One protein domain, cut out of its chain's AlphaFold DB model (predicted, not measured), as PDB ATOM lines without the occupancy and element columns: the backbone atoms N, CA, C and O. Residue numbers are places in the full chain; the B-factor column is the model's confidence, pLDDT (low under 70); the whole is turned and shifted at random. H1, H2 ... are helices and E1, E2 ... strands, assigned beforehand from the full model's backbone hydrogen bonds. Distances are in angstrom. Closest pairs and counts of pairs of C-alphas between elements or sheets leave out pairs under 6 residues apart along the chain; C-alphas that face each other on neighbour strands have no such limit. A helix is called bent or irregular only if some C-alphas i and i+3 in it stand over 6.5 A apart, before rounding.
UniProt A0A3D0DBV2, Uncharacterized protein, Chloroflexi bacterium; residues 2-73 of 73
ATOM      1  N   ASP A   2     230.291 173.212 306.921       68.56
ATOM      2  CA  ASP A   2     230.825 173.182 308.282       68.56
ATOM      3  C   ASP A   2     232.175 172.452 308.272       68.56
ATOM      4  O   ASP A   2     233.113 172.895 308.925       68.56
ATOM      5  N   GLU A   3     232.333 171.465 307.386       77.50
ATOM      6  CA  GLU A   3     233.608 170.856 307.024       77.50
ATOM      7  C   GLU A   3     234.037 171.243 305.592       77.50
ATOM      8  O   GLU A   3     233.244 171.181 304.643       77.50
ATOM      9  N   ARG A   4     235.315 171.600 305.389       86.31
ATOM     10  CA  ARG A   4     235.923 171.775 304.054       86.31
ATOM     11  C   ARG A   4     237.255 171.039 303.964       86.31
ATOM     12  O   ARG A   4     238.251 171.461 304.552       86.31
ATOM     13  N   LEU A   5     237.277 169.988 303.151       90.00
ATOM     14  CA  LEU A   5     238.464 169.178 302.909       90.00
ATOM     15  C   LEU A   5     239.263 169.735 301.728       90.00
ATOM     16  O   LEU A   5     238.707 170.051 300.670       90.00
ATOM     17  N   ASP A   6     240.577 169.805 301.916       92.75
ATOM     18  CA  ASP A   6     241.540 169.903 300.826       92.75
ATOM     19  C   ASP A   6     241.980 168.484 300.455       92.75
ATOM     20  O   ASP A   6     242.541 167.749 301.271       92.75
ATOM     21  N   THR A   7     241.665 168.085 299.229       94.44
ATOM     22  CA  THR A   7     242.051 166.807 298.637       94.44
ATOM     23  C   THR A   7     242.776 167.027 297.309       94.44
ATOM     24  O   THR A   7     242.752 166.137 296.456       94.44
ATOM     25  N   GLU A   8     243.423 168.187 297.094       95.50
ATOM     26  CA  GLU A   8     244.085 168.499 295.818       95.50
ATOM     27  C   GLU A   8     245.138 167.449 295.451       95.50
ATOM     28  O   GLU A   8     245.236 167.082 294.284       95.50
ATOM     29  N   ALA A   9     245.843 166.864 296.425       96.25
ATOM     30  CA  ALA A   9     246.800 165.778 296.194       96.25
ATOM     31  C   ALA A   9     246.199 164.522 295.516       96.25
ATOM     32  O   ALA A   9     246.935 163.751 294.908       96.25
ATOM     33  N   TYR A  10     244.877 164.326 295.584       96.62
ATOM     34  CA  TYR A  10     244.171 163.137 295.087       96.62
ATOM     35  C   TYR A  10     243.302 163.408 293.844       96.62
ATOM     36  O   TYR A  10     242.564 162.522 293.404       96.62
ATOM     37  N   TRP A  11     243.388 164.607 293.244       97.31
ATOM     38  CA  TRP A  11     242.511 165.024 292.135       97.31
ATOM     39  C   TRP A  11     242.517 164.057 290.939       97.31
ATOM     40  O   TRP A  11     241.495 163.866 290.281       97.31
ATOM     41  N   GLN A  12     243.662 163.418 290.684       97.81
ATOM     42  CA  GLN A  12     243.869 162.479 289.578       97.81
ATOM     43  C   GLN A  12     243.113 161.163 289.794       97.81
ATOM     44  O   GLN A  12     242.494 160.657 288.863       97.81
ATOM     45  N   THR A  13     243.099 160.638 291.024       98.12
ATOM     46  CA  THR A  13     242.355 159.419 291.384       98.12
ATOM     47  C   THR A  13     240.848 159.646 291.282       98.12
ATOM     48  O   THR A  13     240.126 158.795 290.762       98.12
ATOM     49  N   VAL A  14     240.370 160.820 291.709       96.75
ATOM     50  CA  VAL A  14     238.963 161.217 291.538       96.75
ATOM     51  C   VAL A  14     238.618 161.338 290.052       96.75
ATOM     52  O   VAL A  14     237.605 160.793 289.620       96.75
ATOM     53  N   TRP A  15     239.474 161.971 289.241       96.69
ATOM     54  CA  TRP A  15     239.243 162.082 287.798       96.69
ATOM     55  C   TRP A  15     239.210 160.721 287.089       96.69
ATOM     56  O   TRP A  15     238.317 160.478 286.281       96.69
ATOM     57  N   GLN A  16     240.119 159.803 287.434       97.12
ATOM     58  CA  GLN A  16     240.113 158.427 286.921       97.12
ATOM     59  C   GLN A  16     238.804 157.698 287.252       97.12
ATOM     60  O   GLN A  16     238.221 157.065 286.373       97.12
ATOM     61  N   ALA A  17     238.305 157.828 288.487       97.19
ATOM     62  CA  ALA A  17     237.018 157.258 288.877       97.19
ATOM     63  C   ALA A  17     235.853 157.878 288.083       97.19
ATOM     64  O   ALA A  17     235.021 157.146 287.553       97.19
ATOM     65  N   VAL A  18     235.822 159.207 287.925       95.62
ATOM     66  CA  VAL A  18     234.815 159.913 287.112       95.62
ATOM     67  C   VAL A  18     234.850 159.443 285.650       95.62
ATOM     68  O   VAL A  18     233.797 159.172 285.076       95.62
ATOM     69  N   ALA A  19     236.030 159.255 285.052       96.06
ATOM     70  CA  ALA A  19     236.171 158.810 283.663       96.06
ATOM     71  C   ALA A  19     235.594 157.403 283.393       96.06
ATOM     72  O   ALA A  19     235.079 157.148 282.299       96.06
ATOM     73  N   CYS A  20     235.575 156.510 284.389       97.44
ATOM     74  CA  CYS A  20     234.884 155.217 284.287       97.44
ATOM     75  C   CYS A  20     233.370 155.367 284.027       97.44
ATOM     76  O   CYS A  20     232.766 154.503 283.392       97.44
ATOM     77  N   HIS A  21     232.763 156.481 284.450       95.88
ATOM     78  CA  HIS A  21     231.333 156.771 284.311       95.88
ATOM     79  C   HIS A  21     230.969 157.534 283.022       95.88
ATOM     80  O   HIS A  21     229.881 158.098 282.931       95.88
ATOM     81  N   ARG A  22     231.833 157.536 281.991       95.94
ATOM     82  CA  ARG A  22     231.656 158.282 280.720       95.94
ATOM     83  C   ARG A  22     230.257 158.223 280.077       95.94
ATOM     84  O   ARG A  22     229.811 159.214 279.517       95.94
ATOM     85  N   SER A  23     229.547 157.093 280.156       95.88
ATOM     86  CA  SER A  23     228.199 156.917 279.577       95.88
ATOM     87  C   SER A  23     227.063 157.477 280.444       95.88
ATOM     88  O   SER A  23     225.922 157.534 279.997       95.88
ATOM     89  N   GLN A  24     227.369 157.874 281.678       96.75
ATOM     90  CA  GLN A  24     226.452 158.460 282.659       96.75
ATOM     91  C   GLN A  24     226.714 159.963 282.860       96.75
ATOM     92  O   GLN A  24     225.999 160.611 283.620       96.75
ATOM     93  N   LEU A  25     227.732 160.517 282.189       94.38
ATOM     94  CA  LEU A  25     228.161 161.909 282.286       94.38
ATOM     95  C   LEU A  25     227.748 162.684 281.024       94.38
ATOM     96  O   LEU A  25     228.382 162.528 279.975       94.38
ATOM     97  N   PRO A  26     226.715 163.546 281.096       92.38
ATOM     98  CA  PRO A  26     226.431 164.501 280.036       92.38
ATOM     99  C   PRO A  26     227.673 165.342 279.731       92.38
ATOM    100  O   PRO A  26     228.372 165.785 280.638       92.38
ATOM    101  N   GLU A  27     227.935 165.566 278.445       93.06
ATOM    102  CA  GLU A  27     229.062 166.377 277.970       93.06
ATOM    103  C   GLU A  27     230.462 165.884 278.406       93.06
ATOM    104  O   GLU A  27     231.398 166.684 278.446       93.06
ATOM    105  N   TYR A  28     230.631 164.577 278.674       95.06
ATOM    106  CA  TYR A  28     231.910 163.963 279.078       95.06
ATOM    107  C   TYR A  28     233.120 164.442 278.257       95.06
ATOM    108  O   TYR A  28     234.145 164.784 278.837       95.06
ATOM    109  N   GLU A  29     233.002 164.546 276.930       95.94
ATOM    110  CA  GLU A  29     234.096 165.023 276.069       95.94
ATOM    111  C   GLU A  29     234.534 166.460 276.407       95.94
ATOM    112  O   GLU A  29     235.730 166.739 276.465       95.94
ATOM    113  N   LYS A  30     233.596 167.367 276.726       95.75
ATOM    114  CA  LYS A  30     233.945 168.725 277.182       95.75
ATOM    115  C   LYS A  30     234.689 168.666 278.511       95.75
ATOM    116  O   LYS A  30     235.721 169.318 278.655       95.75
ATOM    117  N   LEU A  31     234.177 167.867 279.453       95.25
ATOM    118  CA  LEU A  31     234.772 167.658 280.774       95.25
ATOM    119  C   LEU A  31     236.197 167.093 280.661       95.25
ATOM    120  O   LEU A  31     237.077 167.557 281.372       95.25
ATOM    121  N   HIS A  32     236.429 166.156 279.739       96.25
ATOM    122  CA  HIS A  32     237.721 165.522 279.459       96.25
ATOM    123  C   HIS A  32     238.732 166.444 278.753       96.25
ATOM    124  O   HIS A  32     239.936 166.241 278.875       96.25
ATOM    125  N   THR A  33     238.271 167.480 278.044       96.88
ATOM    126  CA  THR A  33     239.146 168.496 277.421       96.88
ATOM    127  C   THR A  33     239.518 169.672 278.340       96.88
ATOM    128  O   THR A  33     240.126 170.641 277.878       96.88
ATOM    129  N   LEU A  34     239.165 169.632 279.629       97.25
ATOM    130  CA  LEU A  34     239.521 170.696 280.571       97.25
ATOM    131  C   LEU A  34     241.015 170.640 280.962       97.25
ATOM    132  O   LEU A  34     241.571 169.558 281.124       97.25
ATOM    133  N   PRO A  35     241.682 171.789 281.191       97.88
ATOM    134  CA  PRO A  35     243.051 171.797 281.707       97.88
ATOM    135  C   PRO A  35     243.164 171.170 283.106       97.88
ATOM    136  O   PRO A  35     242.289 171.376 283.948       97.88
ATOM    137  N   ASP A  36     244.302 170.537 283.412       96.88
ATOM    138  CA  ASP A  36     244.648 169.983 284.737       96.88
ATOM    139  C   ASP A  36     244.352 170.926 285.914       96.88
ATOM    140  O   ASP A  36     243.893 170.493 286.968       96.88
ATOM    141  N   ALA A  37     244.590 172.232 285.749       96.50
ATOM    142  CA  ALA A  37     244.305 173.233 286.780       96.50
ATOM    143  C   ALA A  37     242.797 173.374 287.081       96.50
ATOM    144  O   ALA A  37     242.410 173.669 288.212       96.50
ATOM    145  N   VAL A  38     241.938 173.137 286.085       96.38
ATOM    146  CA  VAL A  38     240.478 173.120 286.240       96.38
ATOM    147  C   VAL A  38     240.031 171.791 286.847       96.38
ATOM    148  O   VAL A  38     239.270 171.808 287.809       96.38
ATOM    149  N   HIS A  39     240.556 170.654 286.373       96.88
ATOM    150  CA  HIS A  39     240.289 169.349 286.989       96.88
ATOM    151  C   HIS A  39     240.690 169.306 288.470       96.88
ATOM    152  O   HIS A  39     239.898 168.877 289.307       96.88
ATOM    153  N   ARG A  40     241.873 169.824 288.825       96.94
ATOM    154  CA  ARG A  40     242.315 169.935 290.222       96.94
ATOM    155  C   ARG A  40     241.350 170.761 291.062       96.94
ATOM    156  O   ARG A  40     240.977 170.329 292.146       96.94
ATOM    157  N   ARG A  41     240.879 171.900 290.545       94.50
ATOM    158  CA  ARG A  41     239.903 172.750 291.241       94.50
ATOM    159  C   ARG A  41     238.523 172.093 291.390       94.50
ATOM    160  O   ARG A  41     237.850 172.357 292.382       94.50
ATOM    161  N   LEU A  42     238.093 171.282 290.421       94.19
ATOM    162  CA  LEU A  42     236.810 170.566 290.457       94.19
ATOM    163  C   LEU A  42     236.825 169.378 291.429       94.19
ATOM    164  O   LEU A  42     235.832 169.139 292.109       94.19
ATOM    165  N   TRP A  43     237.935 168.639 291.493       95.38
ATOM    166  CA  TRP A  43     238.013 167.354 292.201       95.38
ATOM    167  C   TRP A  43     238.817 167.390 293.511       95.38
ATOM    168  O   TRP A  43     238.709 166.481 294.333       95.38
ATOM    169  N   GLY A  44     239.640 168.422 293.704       93.75
ATOM    170  CA  GLY A  44     240.542 168.584 294.844       93.75
ATOM    171  C   GLY A  44     239.968 169.358 296.032       93.75
ATOM    172  O   GLY A  44     240.653 169.519 297.034       93.75
ATOM    173  N   LEU A  45     238.733 169.853 295.947       92.38
ATOM    174  CA  LEU A  45     238.091 170.617 297.016       92.38
ATOM    175  C   LEU A  45     236.695 170.065 297.282       92.38
ATOM    176  O   LEU A  45     235.837 170.089 296.402       92.38
ATOM    177  N   GLN A  46     236.456 169.610 298.510       91.19
ATOM    178  CA  GLN A  46     235.175 169.034 298.918       91.19
ATOM    179  C   GLN A  46     234.620 169.798 300.121       91.19
ATOM    180  O   GLN A  46     235.364 170.221 301.004       91.19
ATOM    181  N   THR A  47     233.308 170.023 300.142       90.25
ATOM    182  CA  THR A  47     232.618 170.723 301.236       90.25
ATOM    183  C   THR A  47     231.476 169.850 301.717       90.25
ATOM    184  O   THR A  47     230.687 169.380 300.898       90.25
ATOM    185  N   PHE A  48     231.398 169.644 303.025       88.06
ATOM    186  CA  PHE A  48     230.393 168.804 303.657       88.06
ATOM    187  C   PHE A  48     229.524 169.631 304.625       88.06
ATOM    188  O   PHE A  48     229.604 170.869 304.712       88.06
ATOM    189  N   TYR A  49     228.581 168.934 305.245       85.12
ATOM    190  CA  TYR A  49     227.673 169.476 306.236       85.12
ATOM    191  C   TYR A  49     227.361 168.385 307.259       85.12
ATOM    192  O   TYR A  49     226.672 167.404 306.947       85.12
ATOM    193  N   ARG A  50     227.825 168.606 308.491       83.81
ATOM    194  CA  ARG A  50     227.657 167.741 309.661       83.81
ATOM    195  C   ARG A  50     226.191 167.664 310.115       83.81
ATOM    196  O   ARG A  50     225.805 168.168 311.166       83.81
ATOM    197  N   ALA A  51     225.367 166.969 309.329       84.00
ATOM    198  CA  ALA A  51     223.925 166.810 309.542       84.00
ATOM    199  C   ALA A  51     223.554 166.170 310.894       84.00
ATOM    200  O   ALA A  51     222.451 166.385 311.394       84.00
ATOM    201  N   PHE A  52     224.479 165.416 311.497       78.25
ATOM    202  CA  PHE A  52     224.389 164.937 312.872       78.25
ATOM    203  C   PHE A  52     225.648 165.346 313.642       78.25
ATOM    204  O   PHE A  52     226.758 164.949 313.283       78.25
ATOM    205  N   SER A  53     225.469 166.086 314.735       69.81
ATOM    206  CA  SER A  53     226.515 166.345 315.726       69.81
ATOM    207  C   SER A  53     225.985 166.089 317.133       69.81
ATOM    208  O   SER A  53     224.819 166.359 317.422       69.81
ATOM    209  N   LEU A  54     226.851 165.594 318.019       67.56
ATOM    210  CA  LEU A  54     226.546 165.411 319.442       67.56
ATOM    211  C   LEU A  54     226.636 166.724 320.242       67.56
ATOM    212  O   LEU A  54     226.186 166.777 321.382       67.56
ATOM    213  N   VAL A  55     227.206 167.780 319.650       54.97
ATOM    214  CA  VAL A  55     227.277 169.139 320.209       54.97
ATOM    215  C   VAL A  55     227.328 170.174 319.087       54.97
ATOM    216  O   VAL A  55     228.029 169.994 318.092       54.97
ATOM    217  N   SER A  56     226.645 171.305 319.272       54.47
ATOM    218  CA  SER A  56     226.724 172.478 318.388       54.47
ATOM    219  C   SER A  56     228.033 173.253 318.619       54.47
ATOM    220  O   SER A  56     228.016 174.394 319.080       54.47
ATOM    221  N   GLY A  57     229.170 172.595 318.367       55.44
ATOM    222  CA  GLY A  57     230.533 172.957 318.791       55.44
ATOM    223  C   GLY A  57     231.180 174.175 318.118       55.44
ATOM    224  O   GLY A  57     232.379 174.164 317.871       55.44
ATOM    225  N   GLY A  58     230.415 175.234 317.846       59.34
ATOM    226  CA  GLY A  58     230.906 176.461 317.216       59.34
ATOM    227  C   GLY A  58     230.869 176.441 315.683       59.34
ATOM    228  O   GLY A  58     230.682 175.412 315.048       59.34
ATOM    229  N   ARG A  59     231.009 177.628 315.080       61.50
ATOM    230  CA  ARG A  59     230.982 177.855 313.618       61.50
ATOM    231  C   ARG A  59     232.390 177.878 313.008       61.50
ATOM    232  O   ARG A  59     232.714 178.752 312.205       61.50
ATOM    233  N   THR A  60     233.252 176.970 313.444       68.44
ATOM    234  CA  THR A  60     234.587 176.769 312.865       68.44
ATOM    235  C   THR A  60     234.482 175.888 311.625       68.44
ATOM    236  O   THR A  60     233.667 174.975 311.598       68.44
ATOM    237  N   ILE A  61     235.295 176.164 310.600       75.38
ATOM    238  CA  ILE A  61     235.377 175.292 309.421       75.38
ATOM    239  C   ILE A  61     236.318 174.136 309.757       75.38
ATOM    240  O   ILE A  61     237.537 174.330 309.785       75.38
ATOM    241  N   GLU A  62     235.740 172.966 310.013       79.44
ATOM    242  CA  GLU A  62     236.455 171.706 310.226       79.44
ATOM    243  C   GLU A  62     237.247 171.323 308.966       79.44
ATOM    244  O   GLU A  62     236.837 171.614 307.833       79.44
ATOM    245  N   ARG A  63     238.391 170.658 309.145       85.69
ATOM    246  CA  ARG A  63     239.281 170.252 308.034       85.69
ATOM    247  C   ARG A  63     239.490 168.744 307.935       85.69
ATOM    248  O   ARG A  63     240.145 168.278 307.006       85.69
ATOM    249  N   ASP A  64     238.915 167.994 308.865       86.06
ATOM    250  CA  ASP A  64     238.961 166.540 308.945       86.06
ATOM    251  C   ASP A  64     237.576 166.038 309.385       86.06
ATOM    252  O   ASP A  64     237.045 166.488 310.394       86.06
ATOM    253  N   LEU A  65     236.968 165.089 308.665       86.50
ATOM    254  CA  LEU A  65     235.636 164.575 309.033       86.50
ATOM    255  C   LEU A  65     235.622 163.875 310.410       86.50
ATOM    256  O   LEU A  65     234.554 163.709 311.010       86.50
ATOM    257  N   PHE A  66     236.800 163.487 310.912       85.62
ATOM    258  CA  PHE A  66     237.019 162.846 312.209       85.62
ATOM    259  C   PHE A  66     237.562 163.804 313.289       85.62
ATOM    260  O   PHE A  66     238.003 163.343 314.348       85.62
ATOM    261  N   GLU A  67     237.544 165.119 313.046       81.56
ATOM    262  CA  GLU A  67     237.864 166.146 314.045       81.56
ATOM    263  C   GLU A  67     236.990 165.949 315.306       81.56
ATOM    264  O   GLU A  67     235.816 165.582 315.227       81.56
ATOM    265  N   GLY A  68     237.589 166.045 316.499       80.00
ATOM    266  CA  GLY A  68     236.923 165.756 317.781       80.00
ATOM    267  C   GLY A  68     236.573 164.282 318.078       80.00
ATOM    268  O   GLY A  68     236.231 163.965 319.217       80.00
ATOM    269  N   LEU A  69     236.679 163.346 317.123       81.25
ATOM    270  CA  LEU A  69     236.331 161.931 317.360       81.25
ATOM    271  C   LEU A  69     237.475 161.085 317.943       81.25
ATOM    272  O   LEU A  69     237.208 160.053 318.558       81.25
ATOM    273  N   ARG A  70     238.738 161.494 317.758       74.19
ATOM    274  CA  ARG A  70     239.921 160.659 318.059       74.19
ATOM    275  C   ARG A  70     240.318 160.587 319.540       74.19
ATOM    276  O   ARG A  70     241.070 159.691 319.907       74.19
ATOM    277  N   GLU A  71     239.821 161.494 320.378       66.25
ATOM    278  CA  GLU A  71     240.212 161.602 321.798       66.25
ATOM    279  C   GLU A  71     239.295 160.822 322.755       66.25
ATOM    280  O   GLU A  71     239.622 160.639 323.924       66.25
ATOM    281  N   ARG A  72     238.154 160.313 322.268       56.59
ATOM    282  CA  ARG A  72     237.243 159.464 323.049       56.59
ATOM    283  C   ARG A  72     237.659 157.992 322.961       56.59
ATOM    284  O   ARG A  72     237.181 157.275 322.079       56.59
ATOM    285  N   ARG A  73     238.502 157.548 323.895       48.34
ATOM    286  CA  ARG A  73     238.849 156.136 324.113       48.34
ATOM    287  C   ARG A  73     238.660 155.731 325.572       48.34
ATOM    288  O   ARG A  73     238.953 156.578 326.439       48.34
TER     289      ARG A  73
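What this domain is: This is residues 2 to 73 of the 73 residues of an uncharacterized protein of Chloroflexi bacterium (UniProt A0A3D0DBV2). An elongated model has a cluster of three helices, H1, H2 and H3, at one end, a very short two-stranded ribbon, E1 with E2, in the middle, and a long looping stretch, residues 48 to 73, making the other end. The printed part has 72 residues with two named strands and three named helices, in the order E1, H1, H2, H3, E2; the sheet is antiparallel. Under half of the residues are in named elements, and the class is mostly helix. The whole is loose, with a radius of gyration of the C-alphas of 16.2 A, and spans 46 by 24 by 23 A.

How they stand to each other: E1, residues 4 to 6, and E2, residues 45 to 47, are antiparallel neighbours at 163 degrees, with N 5 and O 46 within hydrogen-bond range at 2.9 A. H1, residues 8 to 20, touches H3, residues 36 to 43, about perpendicular at 83 degrees; their closest C-alphas, those of Trp 11 and Trp 43, are 5.1 A apart. H2, residues 28 to 32, is near H1, with 6 pairs of C-alphas within 10 A, and only just apart from H3, their closest C-alphas being 8.5 A apart. In H2 and H3 every O i to N i+4 pair is within hydrogen-bond range; in H1, 7 of 9 are.

Where its parts are: E1 begins at C-alpha 4 (235.923, 171.775, 304.054) and is 6.7 A long. H1 is 19.9 A long and irregular, with C-alphas 9 and 12 8.0 A apart. H2 measures 6.0 A, H3 10.3 A and E2 6.9 A, ending at C-alpha 47 (232.618, 170.723, 301.236).

The domain as a whole: The two C-alphas farthest apart, those of Glu 29 and Arg 73, are 49.1 A apart. The printed part has no cut, and no link is long. The pLDDT is under 70 at residue 2, residues 53 to 60 and residues 71 to 73.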